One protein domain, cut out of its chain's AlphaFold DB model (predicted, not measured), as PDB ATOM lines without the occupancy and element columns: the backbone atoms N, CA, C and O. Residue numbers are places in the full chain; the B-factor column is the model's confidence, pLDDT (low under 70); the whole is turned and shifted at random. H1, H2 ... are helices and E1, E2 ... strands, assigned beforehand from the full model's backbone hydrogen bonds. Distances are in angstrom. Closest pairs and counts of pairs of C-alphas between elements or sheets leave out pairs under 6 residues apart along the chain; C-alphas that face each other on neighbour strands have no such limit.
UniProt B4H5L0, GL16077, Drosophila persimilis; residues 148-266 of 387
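What this domain is: This is residues 148 to 266 of the 387 residues of the protein "GL16077" of Drosophila persimilis (UniProt B4H5L0). A small, strongly twisted sheet of four strands forms the core, with the first turns of H2 packed on one face and H5 on the other. H1 lies off the sheet next to the short H3, the short H4 lies off it next to the start of H5, and a long loop, residues 218 to 240, turns back along the edge strand E3 before it returns to E4. The printed part has 119 residues with five named helices and four named strands, in the order H1 E1 H2 H3 E2 H4 E3 E4 H5; the mixed sheet runs E1 E2 E4 E3. The class is mixed, helices and strands, with 59 residues, under half, in named elements. The whole is compact, with a radius of gyration of the C-alphas of 14.2 A and spans of 39 by 34 by 24 A.

Where its parts are: H1, residues 151 to 162, begins with C-alpha 151 at (238.456, 231.464, 161.150) and is 16.4 A long. E1 is residues 168 to 170, 6.5 A. H2, residues 175 to 186, spans 15.0 A, and H3, residues 190 to 193, 5.8 A. E2 is residues 196 to 199, 10.0 A, with C-alpha 196 at (226.045, 219.460, 173.124). H4 is residues 205 to 208, 4.8 A. E3, residues 213 to 217, spans 13.2 A, and E4, residues 241 to 244, 10.4 A. H5, residues 247 to 257, is 15.1 A long and ends with C-alpha 257 at (226.289, 223.246, 183.141).

How they stand to each other: The sheet is only just strongly twisted, with C-alphas up to 4.2 A off its best plane. E1 and E2 are parallel at 8 degrees, with N 198 and O 169 2.8 A apart. E2 and E4 are parallel at 44 degrees, with N 199 and O 242 2.8 A apart. E4 and E3 form an antiparallel hairpin, with N 214 and O 243 2.9 A apart. E1, H2, H3 and E2 make a strand-helix-strand unit, two parallel neighbour strands with helices between, and its crossover is right-handed. H2 is on the sheet at a height of 12.3 A, over E2 and E4; its closest C-alpha to E2 is that of Ile 175, 5.6 A from that of Thr 199. H5 is on the opposite face at a height of 9.3 A, only just over E2 with 3 C-alphas. H3 only grazes the sheet, with residues 191 to 193. H1 is not on the sheet and only just touches H3, with 3 pairs of C-alphas within 8 A and residues 157 to 161 alone; the closest C-alphas, of Leu 157 and Tyr 193, are 6.6 A apart. H4 is not on the sheet and only just touches H5, with 3 such pairs, the closest C-alphas being those of Phe 207 and Trp 247, 5.4 A apart. In H1, H2 and H5 every O i to N i+4 pair is within hydrogen-bond range; H3 and H4 are too short for such a pair.

The domain as a whole: The C-alphas of Ser 152 and Asn 226, the two farthest apart, are 40.1 A apart. The printed part has no cut. The link from E3 to E4 is long, 23 residues, and its residues 222 to 223 pair antiparallel with residues 216 to 217 of E3; the other links are tight. The mean pLDDT of the printed part is 94.1, and residues 232 to 234 are under 70.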
ATOM      1  N   CYS A 148     234.172 226.682 153.404       96.44
ATOM      2  CA  CYS A 148     234.891 226.770 154.664       96.44
ATOM      3  C   CYS A 148     234.420 228.009 155.429       96.44
ATOM      4  O   CYS A 148     234.288 229.094 154.864       96.44
ATOM      5  N   THR A 149     234.204 227.842 156.726       96.19
ATOM      6  CA  THR A 149     233.872 228.938 157.630       96.19
ATOM      7  C   THR A 149     235.115 229.783 157.883       96.19
ATOM      8  O   THR A 149     236.208 229.252 158.089       96.19
ATOM      9  N   ASP A 150     234.947 231.104 157.882       94.81
ATOM     10  CA  ASP A 150     236.020 232.034 158.225       94.81
ATOM     11  C   ASP A 150     236.526 231.771 159.656       94.81
ATOM     12  O   ASP A 150     235.739 231.568 160.589       94.81
ATOM     13  N   SER A 151     237.849 231.782 159.852       95.06
ATOM     14  CA  SER A 151     238.456 231.464 161.150       95.06
ATOM     15  C   SER A 151     237.996 232.397 162.271       95.06
ATOM     16  O   SER A 151     237.936 231.966 163.421       95.06
ATOM     17  N   SER A 152     237.598 233.636 161.953       96.75
ATOM     18  CA  SER A 152     237.049 234.588 162.929       96.75
ATOM     19  C   SER A 152     235.811 234.050 163.652       96.75
ATOM     20  O   SER A 152     235.651 234.287 164.849       96.75
ATOM     21  N   VAL A 153     234.969 233.261 162.976       97.25
ATOM     22  CA  VAL A 153     233.798 232.627 163.596       97.25
ATOM     23  C   VAL A 153     234.243 231.553 164.587       97.25
ATOM     24  O   VAL A 153     233.741 231.502 165.709       97.25
ATOM     25  N   MET A 154     235.228 230.729 164.222       96.88
ATOM     26  CA  MET A 154     235.760 229.676 165.099       96.88
ATOM     27  C   MET A 154     236.461 230.265 166.335       96.88
ATOM     28  O   MET A 154     236.294 229.776 167.461       96.88
ATOM     29  N   ASP A 155     237.194 231.362 166.148       96.81
ATOM     30  CA  ASP A 155     237.802 232.135 167.231       96.81
ATOM     31  C   ASP A 155     236.737 232.738 168.151       96.81
ATOM     32  O   ASP A 155     236.869 232.698 169.381       96.81
ATOM     33  N   TRP A 156     235.639 233.233 167.580       97.62
ATOM     34  CA  TRP A 156     234.522 233.791 168.328       97.62
ATOM     35  C   TRP A 156     233.770 232.733 169.151       97.62
ATOM     36  O   TRP A 156     233.526 232.948 170.342       97.62
ATOM     37  N   LEU A 157     233.495 231.550 168.586       97.62
ATOM     38  CA  LEU A 157     232.941 230.411 169.335       97.62
ATOM     39  C   LEU A 157     233.865 230.012 170.496       97.62
ATOM     40  O   LEU A 157     233.415 229.794 171.625       97.62
ATOM     41  N   SER A 158     235.180 229.997 170.260       97.19
ATOM     42  CA  SER A 158     236.172 229.738 171.309       97.19
ATOM     43  C   SER A 158     236.146 230.806 172.406       97.19
ATOM     44  O   SER A 158     236.218 230.485 173.595       97.19
ATOM     45  N   ALA A 159     236.020 232.080 172.033       97.50
ATOM     46  CA  ALA A 159     235.918 233.196 172.967       97.50
ATOM     47  C   ALA A 159     234.634 233.123 173.810       97.50
ATOM     48  O   ALA A 159     234.684 233.344 175.023       97.50
ATOM     49  N   LEU A 160     233.501 232.734 173.214       97.12
ATOM     50  CA  LEU A 160     232.253 232.484 173.936       97.12
ATOM     51  C   LEU A 160     232.435 231.413 175.014       97.12
ATOM     52  O   LEU A 160     232.096 231.663 176.176       97.12
ATOM     53  N   ARG A 161     233.037 230.265 174.671       96.25
ATOM     54  CA  ARG A 161     233.326 229.189 175.637       96.25
ATOM     55  C   ARG A 161     234.232 229.674 176.765       96.25
ATOM     56  O   ARG A 161     233.917 229.470 177.937       96.25
ATOM     57  N   LYS A 162     235.323 230.376 176.429       96.25
ATOM     58  CA  LYS A 162     236.260 230.963 177.408       96.25
ATOM     59  C   LYS A 162     235.575 231.964 178.344       96.25
ATOM     60  O   LYS A 162     235.943 232.050 179.509       96.25
ATOM     61  N   SER A 163     234.550 232.672 177.867       95.88
ATOM     62  CA  SER A 163     233.730 233.586 178.679       95.88
ATOM     63  C   SER A 163     232.667 232.886 179.545       95.88
ATOM     64  O   SER A 163     231.862 233.549 180.201       95.88
ATOM     65  N   GLY A 164     232.640 231.551 179.557       95.00
ATOM     66  CA  GLY A 164     231.727 230.749 180.371       95.00
ATOM     67  C   GLY A 164     230.360 230.489 179.734       95.00
ATOM     68  O   GLY A 164     229.474 229.958 180.408       95.00
ATOM     69  N   LYS A 165     230.154 230.841 178.456       96.31
ATOM     70  CA  LYS A 165     228.939 230.459 177.720       96.31
ATOM     71  C   LYS A 165     228.978 228.969 177.385       96.31
ATOM     72  O   LYS A 165     230.051 228.403 177.182       96.31
ATOM     73  N   LYS A 166     227.798 228.351 177.330       97.00
ATOM     74  CA  LYS A 166     227.618 226.963 176.896       97.00
ATOM     75  C   LYS A 166     227.018 226.962 175.508       97.00
ATOM     76  O   LYS A 166     226.034 227.662 175.274       97.00
ATOM     77  N   LEU A 167     227.650 226.228 174.607       97.62
ATOM     78  CA  LEU A 167     227.310 226.206 173.194       97.62
ATOM     79  C   LEU A 167     226.660 224.874 172.851       97.62
ATOM     80  O   LEU A 167     227.019 223.837 173.403       97.62
ATOM     81  N   PHE A 168     225.719 224.898 171.922       97.56
ATOM     82  CA  PHE A 168     225.139 223.686 171.370       97.56
ATOM     83  C   PHE A 168     224.991 223.832 169.856       97.56
ATOM     84  O   PHE A 168     224.775 224.938 169.364       97.56
ATOM     85  N   LEU A 169     225.105 222.719 169.136       97.94
ATOM     86  CA  LEU A 169     224.734 222.619 167.728       97.94
ATOM     87  C   LEU A 169     223.435 221.821 167.627       97.94
ATOM     88  O   LEU A 169     223.334 220.731 168.190       97.94
ATOM     89  N   LEU A 170     222.456 222.351 166.900       98.00
ATOM     90  CA  LEU A 170     221.167 221.707 166.668       98.00
ATOM     91  C   LEU A 170     220.894 221.667 165.165       98.00
ATOM     92  O   LEU A 170     220.680 222.704 164.545       98.00
ATOM     93  N   THR A 171     220.884 220.476 164.569       97.56
ATOM     94  CA  THR A 171     220.701 220.314 163.121       97.56
ATOM     95  C   THR A 171     219.595 219.321 162.777       97.56
ATOM     96  O   THR A 171     219.378 218.324 163.469       97.56
ATOM     97  N   GLY A 172     218.872 219.603 161.689       96.50
ATOM     98  CA  GLY A 172     217.898 218.678 161.101       96.50
ATOM     99  C   GLY A 172     218.553 217.504 160.364       96.50
ATOM    100  O   GLY A 172     217.900 216.483 160.159       96.50
ATOM    101  N   SER A 173     219.835 217.626 160.016       96.50
ATOM    102  CA  SER A 173     220.596 216.609 159.288       96.50
ATOM    103  C   SER A 173     220.873 215.375 160.139       96.50
ATOM    104  O   SER A 173     221.167 215.488 161.330       96.50
ATOM    105  N   ASN A 174     220.838 214.197 159.517       97.06
ATOM    106  CA  ASN A 174     221.344 212.970 160.131       97.06
ATOM    107  C   ASN A 174     222.859 213.078 160.397       97.06
ATOM    108  O   ASN A 174     223.547 213.868 159.747       97.06
ATOM    109  N   ILE A 175     223.367 212.313 161.367       96.50
ATOM    110  CA  ILE A 175     224.751 212.424 161.858       96.50
ATOM    111  C   ILE A 175     225.811 212.275 160.758       96.50
ATOM    112  O   ILE A 175     226.805 212.991 160.774       96.50
ATOM    113  N   ASP A 176     225.612 211.387 159.795       97.06
ATOM    114  CA  ASP A 176     226.548 211.147 158.698       97.06
ATOM    115  C   ASP A 176     226.704 212.375 157.785       97.06
ATOM    116  O   ASP A 176     227.820 212.858 157.569       97.06
ATOM    117  N   PHE A 177     225.588 212.944 157.329       97.38
ATOM    118  CA  PHE A 177     225.576 214.159 156.525       97.38
ATOM    119  C   PHE A 177     226.045 215.374 157.329       97.38
ATOM    120  O   PHE A 177     226.853 216.152 156.830       97.38
ATOM    121  N   ALA A 178     225.603 215.508 158.586       97.50
ATOM    122  CA  ALA A 178     226.049 216.572 159.484       97.50
ATOM    123  C   ALA A 178     227.563 216.522 159.714       97.50
ATOM    124  O   ALA A 178     228.225 217.553 159.687       97.50
ATOM    125  N   ASN A 179     228.128 215.328 159.908       97.62
ATOM    126  CA  ASN A 179     229.560 215.171 160.101       97.62
ATOM    127  C   ASN A 179     230.346 215.501 158.826       97.62
ATOM    128  O   ASN A 179     231.380 216.156 158.925       97.62
ATOM    129  N   LEU A 180     229.863 215.097 157.642       97.88
ATOM    130  CA  LEU A 180     230.489 215.446 156.362       97.88
ATOM    131  C   LEU A 180     230.545 216.968 156.166       97.88
ATOM    132  O   LEU A 180     231.617 217.517 155.909       97.88
ATOM    133  N   THR A 181     229.404 217.649 156.304       97.94
ATOM    134  CA  THR A 181     229.309 219.096 156.066       97.94
ATOM    135  C   THR A 181     230.038 219.894 157.142       97.94
ATOM    136  O   THR A 181     230.801 220.793 156.804       97.94
ATOM    137  N   ALA A 182     229.892 219.540 158.422       97.75
ATOM    138  CA  ALA A 182     230.591 220.221 159.509       97.75
ATOM    139  C   ALA A 182     232.108 220.006 159.449       97.75
ATOM    140  O   ALA A 182     232.855 220.952 159.669       97.75
ATOM    141  N   THR A 183     232.584 218.812 159.076       97.75
ATOM    142  CA  THR A 183     234.027 218.573 158.890       97.75
ATOM    143  C   THR A 183     234.605 219.463 157.794       97.75
ATOM    144  O   THR A 183     235.699 220.002 157.960       97.75
ATOM    145  N   GLN A 184     233.876 219.631 156.687       98.06
ATOM    146  CA  GLN A 184     234.297 220.494 155.587       98.06
ATOM    147  C   GLN A 184     234.227 221.983 155.960       98.06
ATOM    148  O   GLN A 184     235.159 222.725 155.672       98.06
ATOM    149  N   ALA A 185     233.143 222.420 156.607       97.94
ATOM    150  CA  ALA A 185     232.917 223.827 156.922       97.94
ATOM    151  C   ALA A 185     233.738 224.317 158.124       97.94
ATOM    152  O   ALA A 185     234.291 225.411 158.086       97.94
ATOM    153  N   LEU A 186     233.795 223.529 159.199       97.44
ATOM    154  CA  LEU A 186     234.300 223.930 160.517       97.44
ATOM    155  C   LEU A 186     235.616 223.225 160.896       97.44
ATOM    156  O   LEU A 186     236.237 223.580 161.895       97.44
ATOM    157  N   GLY A 187     236.045 222.230 160.113       96.94
ATOM    158  CA  GLY A 187     237.222 221.406 160.388       96.94
ATOM    159  C   GLY A 187     236.899 220.097 161.118       96.94
ATOM    160  O   GLY A 187     235.792 219.876 161.599       96.94
ATOM    161  N   LYS A 188     237.884 219.194 161.200       95.44
ATOM    162  CA  LYS A 188     237.706 217.822 161.729       95.44
ATOM    163  C   LYS A 188     237.278 217.770 163.195       95.44
ATOM    164  O   LYS A 188     236.515 216.884 163.564       95.44
ATOM    165  N   ASP A 189     237.716 218.742 163.985       94.56
ATOM    166  CA  ASP A 189     237.493 218.786 165.433       94.56
ATOM    167  C   ASP A 189     236.304 219.696 165.803       94.56
ATOM    168  O   ASP A 189     236.185 220.175 166.928       94.56
ATOM    169  N   TRP A 190     235.390 219.945 164.854       95.81
ATOM    170  CA  TRP A 190     234.244 220.852 165.017       95.81
ATOM    171  C   TRP A 190     233.384 220.556 166.256       95.81
ATOM    172  O   TRP A 190     232.787 221.462 166.837       95.81
ATOM    173  N   GLN A 191     233.327 219.292 166.679       94.69
ATOM    174  CA  GLN A 191     232.543 218.841 167.830       94.69
ATOM    175  C   GLN A 191     233.040 219.475 169.138       94.69
ATOM    176  O   GLN A 191     232.238 219.746 170.029       94.69
ATOM    177  N   GLU A 192     234.336 219.788 169.244       94.75
ATOM    178  CA  GLU A 192     234.955 220.342 170.457       94.75
ATOM    179  C   GLU A 192     234.477 221.766 170.789       94.75
ATOM    180  O   GLU A 192     234.582 222.230 171.933       94.75
ATOM    181  N   TYR A 193     233.902 222.465 169.807       95.81
ATOM    182  CA  TYR A 193     233.349 223.806 169.982       95.81
ATOM    183  C   TYR A 193     231.989 223.793 170.697       95.81
ATOM    184  O   TYR A 193     231.552 224.827 171.212       95.81
ATOM    185  N   PHE A 194     231.324 222.643 170.812       97.06
ATOM    186  CA  PHE A 194     229.971 222.549 171.354       97.06
ATOM    187  C   PHE A 194     229.933 221.680 172.616       97.06
ATOM    188  O   PHE A 194     230.544 220.621 172.691       97.06
ATOM    189  N   ASP A 195     229.203 222.126 173.641       96.81
ATOM    190  CA  ASP A 195     228.948 221.314 174.838       96.81
ATOM    191  C   ASP A 195     227.929 220.205 174.548       96.81
ATOM    192  O   ASP A 195     227.998 219.139 175.156       96.81
ATOM    193  N   PHE A 196     227.004 220.446 173.614       96.94
ATOM    194  CA  PHE A 196     226.045 219.460 173.124       96.94
ATOM    195  C   PHE A 196     225.887 219.553 171.613       96.94
ATOM    196  O   PHE A 196     225.774 220.642 171.054       96.94
ATOM    197  N   VAL A 197     225.794 218.404 170.960       97.62
ATOM    198  CA  VAL A 197     225.498 218.308 169.532       97.62
ATOM    199  C   VAL A 197     224.279 217.415 169.365       97.62
ATOM    200  O   VAL A 197     224.267 216.267 169.811       97.62
ATOM    201  N   VAL A 198     223.249 217.951 168.721       98.19
ATOM    202  CA  VAL A 198     221.994 217.256 168.460       98.19
ATOM    203  C   VAL A 198     221.756 217.216 166.956       98.19
ATOM    204  O   VAL A 198     221.559 218.242 166.306       98.19
ATOM    205  N   THR A 199     221.779 216.005 166.417       98.06
ATOM    206  CA  THR A 199     221.513 215.695 165.011       98.06
ATOM    207  C   THR A 199     220.084 215.199 164.836       98.06
ATOM    208  O   THR A 199     219.399 214.878 165.806       98.06
ATOM    209  N   TYR A 200     219.601 215.186 163.597       97.31
ATOM    210  CA  TYR A 200     218.258 214.747 163.228       97.31
ATOM    211  C   TYR A 200     217.167 215.291 164.166       97.31
ATOM    212  O   TYR A 200     216.261 214.581 164.601       97.31
ATOM    213  N   ALA A 201     217.264 216.580 164.506       97.44
ATOM    214  CA  ALA A 201     216.473 217.201 165.566       97.44
ATOM    215  C   ALA A 201     214.958 217.200 165.294       97.44
ATOM    216  O   ALA A 201     214.161 217.377 166.214       97.44
ATOM    217  N   LYS A 202     214.535 217.006 164.035       95.44
ATOM    218  CA  LYS A 202     213.128 217.084 163.601       95.44
ATOM    219  C   LYS A 202     212.465 218.397 164.037       95.44
ATOM    220  O   LYS A 202     211.386 218.392 164.647       95.44
ATOM    221  N   LYS A 203     213.136 219.520 163.747       96.69
ATOM    222  CA  LYS A 203     212.545 220.866 163.807       96.69
ATOM    223  C   LYS A 203     211.307 220.919 162.883       96.69
ATOM    224  O   LYS A 203     211.240 220.133 161.938       96.69
ATOM    225  N   PRO A 204     210.280 221.727 163.199       95.94
ATOM    226  CA  PRO A 204     210.086 222.543 164.406       95.94
ATOM    227  C   PRO A 204     209.732 221.712 165.656       95.94
ATOM    228  O   PRO A 204     209.757 222.216 166.777       95.94
ATOM    229  N   GLY A 205     209.452 220.415 165.492       96.62
ATOM    230  CA  GLY A 205     209.022 219.520 166.566       96.62
ATOM    231  C   GLY A 205     209.986 219.410 167.754       96.62
ATOM    232  O   GLY A 205     209.525 219.195 168.868       96.62
ATOM    233  N   PHE A 206     211.293 219.612 167.559       97.19
ATOM    234  CA  PHE A 206     212.262 219.712 168.665       97.19
ATOM    235  C   PHE A 206     211.852 220.752 169.718       97.19
ATOM    236  O   PHE A 206     212.040 220.563 170.923       97.19
ATOM    237  N   PHE A 207     211.286 221.867 169.253       96.88
ATOM    238  CA  PHE A 207     210.848 222.952 170.108       96.88
ATOM    239  C   PHE A 207     209.420 222.754 170.581       96.88
ATOM    240  O   PHE A 207     209.125 223.200 171.675       96.88
ATOM    241  N   THR A 208     208.530 222.092 169.846       95.50
ATOM    242  CA  THR A 208     207.101 222.050 170.211       95.50
ATOM    243  C   THR A 208     206.672 220.785 170.941       95.50
ATOM    244  O   THR A 208     205.723 220.841 171.721       95.50
ATOM    245  N   ILE A 209     207.390 219.672 170.778       94.06
ATOM    246  CA  ILE A 209     207.034 218.390 171.393       94.06
ATOM    247  C   ILE A 209     208.212 217.759 172.145       94.06
ATOM    248  O   ILE A 209     209.363 218.144 171.969       94.06
ATOM    249  N   GLN A 210     207.934 216.774 173.004       92.81
ATOM    250  CA  GLN A 210     208.938 216.148 173.874       92.81
ATOM    251  C   GLN A 210     209.349 214.747 173.388       92.81
ATOM    252  O   GLN A 210     209.115 213.747 174.064       92.81
ATOM    253  N   ARG A 211     209.961 214.641 172.201       94.50
ATOM    254  CA  ARG A 211     210.528 213.353 171.746       94.50
ATOM    255  C   ARG A 211     211.716 212.949 172.630       94.50
ATOM    256  O   ARG A 211     212.445 213.841 173.074       94.50
ATOM    257  N   PRO A 212     211.939 211.651 172.894       94.94
ATOM    258  CA  PRO A 212     213.141 211.208 173.591       94.94
ATOM    259  C   PRO A 212     214.392 211.481 172.745       94.94
ATOM    260  O   PRO A 212     214.329 211.520 171.514       94.94
ATOM    261  N   PHE A 213     215.523 211.683 173.418       96.44
ATOM    262  CA  PHE A 213     216.833 211.676 172.769       96.44
ATOM    263  C   PHE A 213     217.262 210.240 172.490       96.44
ATOM    264  O   PHE A 213     216.998 209.356 173.301       96.44
ATOM    265  N   LEU A 214     217.963 210.034 171.383       95.88
ATOM    266  CA  LEU A 214     218.659 208.789 171.070       95.88
ATOM    267  C   LEU A 214     220.166 209.025 171.118       95.88
ATOM    268  O   LEU A 214     220.640 210.119 170.800       95.88
ATOM    269  N   GLN A 215     220.922 208.006 171.516       94.12
ATOM    270  CA  GLN A 215     222.379 208.052 171.454       94.12
ATOM    271  C   GLN A 215     222.865 207.880 170.014       94.12
ATOM    272  O   GLN A 215     222.219 207.237 169.182       94.12
ATOM    273  N   VAL A 216     224.031 208.452 169.731       95.31
ATOM    274  CA  VAL A 216     224.706 208.347 168.438       95.31
ATOM    275  C   VAL A 216     226.046 207.651 168.632       95.31
ATOM    276  O   VAL A 216     226.838 208.036 169.491       95.31
ATOM    277  N   ASP A 217     226.320 206.642 167.811       93.00
ATOM    278  CA  ASP A 217     227.666 206.096 167.681       93.00
ATOM    279  C   ASP A 217     228.475 207.018 166.770       93.00
ATOM    280  O   ASP A 217     228.251 207.082 165.562       93.00
ATOM    281  N   VAL A 218     229.406 207.762 167.367       87.94
ATOM    282  CA  VAL A 218     230.233 208.754 166.666       87.94
ATOM    283  C   VAL A 218     231.235 208.096 165.714       87.94
ATOM    284  O   VAL A 218     231.618 208.705 164.719       87.94
ATOM    285  N   ARG A 219     231.662 206.854 165.981       88.94
ATOM    286  CA  ARG A 219     232.615 206.144 165.109       88.94
ATOM    287  C   ARG A 219     231.926 205.641 163.854       88.94
ATOM    288  O   ARG A 219     232.472 205.733 162.762       88.94
ATOM    289  N   GLU A 220     230.724 205.122 164.040       92.31
ATOM    290  CA  GLU A 220     229.918 204.528 162.979       92.31
ATOM    291  C   GLU A 220     228.994 205.546 162.295       92.31
ATOM    292  O   GLU A 220     228.351 205.210 161.304       92.31
ATOM    293  N   LEU A 221     228.909 206.770 162.835       94.06
ATOM    294  CA  LEU A 221     228.027 207.852 162.393       94.06
ATOM    295  C   LEU A 221     226.583 207.371 162.208       94.06
ATOM    296  O   LEU A 221     225.965 207.581 161.165       94.06
ATOM    297  N   LYS A 222     226.037 206.710 163.235       94.00
ATOM    298  CA  LYS A 222     224.670 206.174 163.210       94.00
ATOM    299  C   LYS A 222     223.930 206.388 164.523       94.00
ATOM    300  O   LYS A 222     224.512 206.342 165.604       94.00
ATOM    301  N   GLU A 223     222.624 206.590 164.408       93.12
ATOM    302  CA  GLU A 223     221.694 206.553 165.537       93.12
ATOM    303  C   GLU A 223     221.647 205.130 166.118       93.12
ATOM    304  O   GLU A 223     221.568 204.145 165.378       93.12
ATOM    305  N   LEU A 224     221.703 205.011 167.443       91.81
ATOM    306  CA  LEU A 224     221.600 203.732 168.136       91.81
ATOM    307  C   LEU A 224     220.139 203.447 168.490       91.81
ATOM    308  O   LEU A 224     219.535 204.137 169.312       91.81
ATOM    309  N   ALA A 225     219.567 202.406 167.888       88.81
ATOM    310  CA  ALA A 225     218.210 201.966 168.201       88.81
ATOM    311  C   ALA A 225     218.090 201.482 169.659       88.81
ATOM    312  O   ALA A 225     219.029 200.896 170.200       88.81
ATOM    313  N   ASN A 226     216.911 201.663 170.262       89.31
ATOM    314  CA  ASN A 226     216.604 201.261 171.642       89.31
ATOM    315  C   ASN A 226     217.484 201.951 172.707       89.31
ATOM    316  O   ASN A 226     217.784 201.365 173.749       89.31
ATOM    317  N   THR A 227     217.945 203.174 172.428       91.62
ATOM    318  CA  THR A 227     218.727 204.004 173.363       91.62
ATOM    319  C   THR A 227     217.968 205.254 173.803       91.62
ATOM    320  O   THR A 227     218.577 206.255 174.184       91.62
ATOM    321  N   GLU A 228     216.633 205.213 173.738       92.38
ATOM    322  CA  GLU A 228     215.771 206.324 174.121       92.38
ATOM    323  C   GLU A 228     216.064 206.736 175.561       92.38
ATOM    324  O   GLU A 228     215.871 205.975 176.513       92.38
ATOM    325  N   LEU A 229     216.510 207.976 175.733       88.94
ATOM    326  CA  LEU A 229     216.726 208.536 177.052       88.94
ATOM    327  C   LEU A 229     215.369 208.885 177.686       88.94
ATOM    328  O   LEU A 229     214.582 209.626 177.079       88.94
ATOM    329  N   PRO A 230     215.079 208.393 178.908       82.31
ATOM    330  CA  PRO A 230     213.842 208.721 179.609       82.31
ATOM    331  C   PRO A 230     213.732 210.226 179.862       82.31
ATOM    332  O   PRO A 230     214.721 210.857 180.231       82.31
ATOM    333  N   GLN A 231     212.531 210.800 179.760       74.38
ATOM    334  CA  GLN A 231     212.354 212.251 179.908       74.38
ATOM    335  C   GLN A 231     212.770 212.791 181.287       74.38
ATOM    336  O   GLN A 231     213.382 213.857 181.370       74.38
ATOM    337  N   ASP A 232     212.489 212.041 182.356       67.44
ATOM    338  CA  ASP A 232     212.701 212.500 183.736       67.44
ATOM    339  C   ASP A 232     214.055 212.088 184.331       67.44
ATOM    340  O   ASP A 232     214.540 212.715 185.276       67.44
ATOM    341  N   ALA A 233     214.680 211.049 183.767       61.88
ATOM    342  CA  ALA A 233     215.888 210.418 184.306       61.88
ATOM    343  C   ALA A 233     217.080 210.417 183.333       61.88
ATOM    344  O   ALA A 233     218.209 210.168 183.754       61.88
ATOM    345  N   GLY A 234     216.857 210.715 182.050       67.38
ATOM    346  CA  GLY A 234     217.907 210.852 181.049       67.38
ATOM    347  C   GLY A 234     218.795 212.053 181.361       67.38
ATOM    348  O   GLY A 234     218.348 213.201 181.361       67.38
ATOM    349  N   ILE A 235     220.070 211.797 181.653       81.50
ATOM    350  CA  ILE A 235     221.069 212.851 181.829       81.50
ATOM    351  C   ILE A 235     221.852 212.955 180.528       81.50
ATOM    352  O   ILE A 235     222.655 212.075 180.224       81.50
ATOM    353  N   LEU A 236     221.629 214.043 179.788       92.81
ATOM    354  CA  LEU A 236     222.507 214.417 178.686       92.81
ATOM    355  C   LEU A 236     223.879 214.771 179.258       92.81
ATOM    356  O   LEU A 236     223.992 215.603 180.166       92.81
ATOM    357  N   LYS A 237     224.913 214.123 178.736       91.25
ATOM    358  CA  LYS A 237     226.297 214.317 179.143       91.25
ATOM    359  C   LYS A 237     226.989 215.275 178.174       91.25
ATOM    360  O   LYS A 237     226.836 215.124 176.962       91.25
ATOM    361  N   PRO A 238     227.744 216.260 178.682       91.25
ATOM    362  CA  PRO A 238     228.481 217.180 177.825       91.25
ATOM    363  C   PRO A 238     229.503 216.438 176.968       91.25
ATOM    364  O   PRO A 238     230.148 215.507 177.450       91.25
ATOM    365  N   GLY A 239     229.668 216.878 175.724       87.62
ATOM    366  CA  GLY A 239     230.586 216.277 174.754       87.62
ATOM    367  C   GLY A 239     230.065 215.003 174.083       87.62
ATOM    368  O   GLY A 239     230.729 214.490 173.188       87.62
ATOM    369  N   GLU A 240     228.892 214.490 174.469       87.75
ATOM    370  CA  GLU A 240     228.224 213.415 173.729       87.75
ATOM    371  C   GLU A 240     227.341 213.979 172.601       87.75
ATOM    372  O   GLU A 240     226.813 215.095 172.677       87.75
ATOM    373  N   LEU A 241     227.182 213.175 171.546       93.56
ATOM    374  CA  LEU A 241     226.313 213.459 170.409       93.56
ATOM    375  C   LEU A 241     224.988 212.717 170.585       93.56
ATOM    376  O   LEU A 241     224.957 211.532 170.926       93.56
ATOM    377  N   TYR A 242     223.896 213.411 170.290       96.88
ATOM    378  CA  TYR A 242     222.554 212.852 170.362       96.88
ATOM    379  C   TYR A 242     221.803 213.027 169.045       96.88
ATOM    380  O   TYR A 242     222.143 213.868 168.209       96.88
ATOM    381  N   SER A 243     220.759 212.224 168.870       97.19
ATOM    382  CA  SER A 243     219.804 212.320 167.773       97.19
ATOM    383  C   SER A 243     218.405 212.626 168.314       97.19
ATOM    384  O   SER A 243     218.044 212.188 169.413       97.19
ATOM    385  N   GLN A 244     217.603 213.359 167.540       96.31
ATOM    386  CA  GLN A 244     216.227 213.738 167.875       96.31
ATOM    387  C   GLN A 244     216.145 214.550 169.182       96.31
ATOM    388  O   GLN A 244     216.825 215.562 169.321       96.31
ATOM    389  N   GLY A 245     215.290 214.149 170.128       95.50
ATOM    390  CA  GLY A 245     215.129 214.837 171.402       95.50
ATOM    391  C   GLY A 245     214.203 216.049 171.377       95.50
ATOM    392  O   GLY A 245     213.308 216.181 170.536       95.50
ATOM    393  N   ASN A 246     214.391 216.911 172.374       95.81
ATOM    394  CA  ASN A 246     213.574 218.099 172.585       95.81
ATOM    395  C   ASN A 246     214.320 219.194 173.356       95.81
ATOM    396  O   ASN A 246     215.241 218.925 174.135       95.81
ATOM    397  N   TRP A 247     213.850 220.431 173.199       95.50
ATOM    398  CA  TRP A 247     214.437 221.592 173.861       95.50
ATOM    399  C   TRP A 247     214.366 221.526 175.388       95.50
ATOM    400  O   TRP A 247     215.318 221.931 176.041       95.50
ATOM    401  N   HIS A 248     213.289 220.998 175.980       93.31
ATOM    402  CA  HIS A 248     213.121 220.995 177.439       93.31
ATOM    403  C   HIS A 248     214.267 220.256 178.150       93.31
ATOM    404  O   HIS A 248     214.882 220.779 179.081       93.31
ATOM    405  N   GLN A 249     214.599 219.055 177.678       94.50
ATOM    406  CA  GLN A 249     215.699 218.265 178.227       94.50
ATOM    407  C   GLN A 249     217.076 218.877 177.918       94.50
ATOM    408  O   GLN A 249     217.916 218.942 178.819       94.50
ATOM    409  N   LEU A 250     217.302 219.382 176.695       95.56
ATOM    410  CA  LEU A 250     218.561 220.055 176.337       95.56
ATOM    411  C   LEU A 250     218.798 221.309 177.187       95.56
ATOM    412  O   LEU A 250     219.879 221.500 177.740       95.56
ATOM    413  N   HIS A 251     217.770 222.139 177.349       94.75
ATOM    414  CA  HIS A 251     217.814 223.362 178.143       94.75
ATOM    415  C   HIS A 251     218.100 223.077 179.614       94.75
ATOM    416  O   HIS A 251     218.955 223.726 180.210       94.75
ATOM    417  N   LYS A 252     217.469 222.044 180.186       93.56
ATOM    418  CA  LYS A 252     217.752 221.585 181.553       93.56
ATOM    419  C   LYS A 252     219.205 221.127 181.711       93.56
ATOM    420  O   LYS A 252     219.825 221.411 182.736       93.56
ATOM    421  N   ALA A 253     219.764 220.440 180.715       94.75
ATOM    422  CA  ALA A 253     221.165 220.029 180.726       94.75
ATOM    423  C   ALA A 253     222.120 221.234 180.636       94.75
ATOM    424  O   ALA A 253     223.044 221.346 181.442       94.75
ATOM    425  N   LEU A 254     221.854 222.184 179.736       95.00
ATOM    426  CA  LEU A 254     222.614 223.434 179.610       95.00
ATOM    427  C   LEU A 254     222.549 224.286 180.888       95.00
ATOM    428  O   LEU A 254     223.575 224.793 181.341       95.00
ATOM    429  N   ALA A 255     221.371 224.409 181.505       94.88
ATOM    430  CA  ALA A 255     221.179 225.146 182.752       94.88
ATOM    431  C   ALA A 255     222.026 224.559 183.894       94.88
ATOM    432  O   ALA A 255     222.720 225.300 184.593       94.88
ATOM    433  N   ARG A 256     222.075 223.222 184.007       94.38
ATOM    434  CA  ARG A 256     222.960 222.526 184.956       94.38
ATOM    435  C   ARG A 256     224.434 222.853 184.712       94.38
ATOM    436  O   ARG A 256     225.137 223.156 185.669       94.38
ATOM    437  N   LEU A 257     224.900 222.866 183.460       94.62
ATOM    438  CA  LEU A 257     226.289 223.246 183.141       94.62
ATOM    439  C   LEU A 257     226.618 224.706 183.446       94.62
ATOM    440  O   LEU A 257     227.783 225.041 183.663       94.62
ATOM    441  N   LEU A 258     225.610 225.574 183.440       95.62
ATOM    442  CA  LEU A 258     225.733 226.973 183.833       95.62
ATOM    443  C   LEU A 258     225.611 227.178 185.350       95.62
ATOM    444  O   LEU A 258     225.770 228.312 185.798       95.62
ATOM    445  N   ASN A 259     225.339 226.122 186.129       96.38
ATOM    446  CA  ASN A 259     224.961 226.197 187.544       96.38
ATOM    447  C   ASN A 259     223.787 227.164 187.778       96.38
ATOM    448  O   ASN A 259     223.829 228.016 188.665       96.38
ATOM    449  N   LYS A 260     222.756 227.062 186.933       95.88
ATOM    450  CA  LYS A 260     221.547 227.889 186.979       95.88
ATOM    451  C   LYS A 260     220.297 227.027 187.013       95.88
ATOM    452  O   LYS A 260     220.263 225.942 186.433       95.88
ATOM    453  N   GLU A 261     219.239 227.571 187.602       94.62
ATOM    454  CA  GLU A 261     217.894 227.050 187.371       94.62
ATOM    455  C   GLU A 261     217.487 227.275 185.904       94.62
ATOM    456  O   GLU A 261     217.854 228.310 185.331       94.62
ATOM    457  N   PRO A 262     216.702 226.373 185.277       92.19
ATOM    458  CA  PRO A 262     216.283 226.526 183.882       92.19
ATOM    459  C   PRO A 262     215.658 227.894 183.576       92.19
ATOM    460  O   PRO A 262     216.029 228.526 182.594       92.19
ATOM    461  N   ALA A 263     214.813 228.421 184.468       92.62
ATOM    462  CA  ALA A 263     214.174 229.732 184.309       92.62
ATOM    463  C   ALA A 263     215.158 230.925 184.259       92.62
ATOM    464  O   ALA A 263     214.788 232.019 183.847       92.62
ATOM    465  N   GLN A 264     216.410 230.741 184.688       94.38
ATOM    466  CA  GLN A 264     217.461 231.768 184.682       94.38
ATOM    467  C   GLN A 264     218.481 231.566 183.551       94.38
ATOM    468  O   GLN A 264     219.348 232.420 183.314       94.38
ATOM    469  N   ALA A 265     218.429 230.421 182.869       94.31
ATOM    470  CA  ALA A 265     219.293 230.100 181.749       94.31
ATOM    471  C   ALA A 265     218.660 230.619 180.452       94.31
ATOM    472  O   ALA A 265     217.805 229.972 179.861       94.31
ATOM    473  N   ARG A 266     219.084 231.799 179.996       94.88
ATOM    474  CA  ARG A 266     218.690 232.314 178.676       94.88
ATOM    475  C   ARG A 266     219.450 231.597 177.568       94.88
ATOM    476  O   ARG A 266     220.610 231.229 177.760       94.88
TER     477      ARG A 266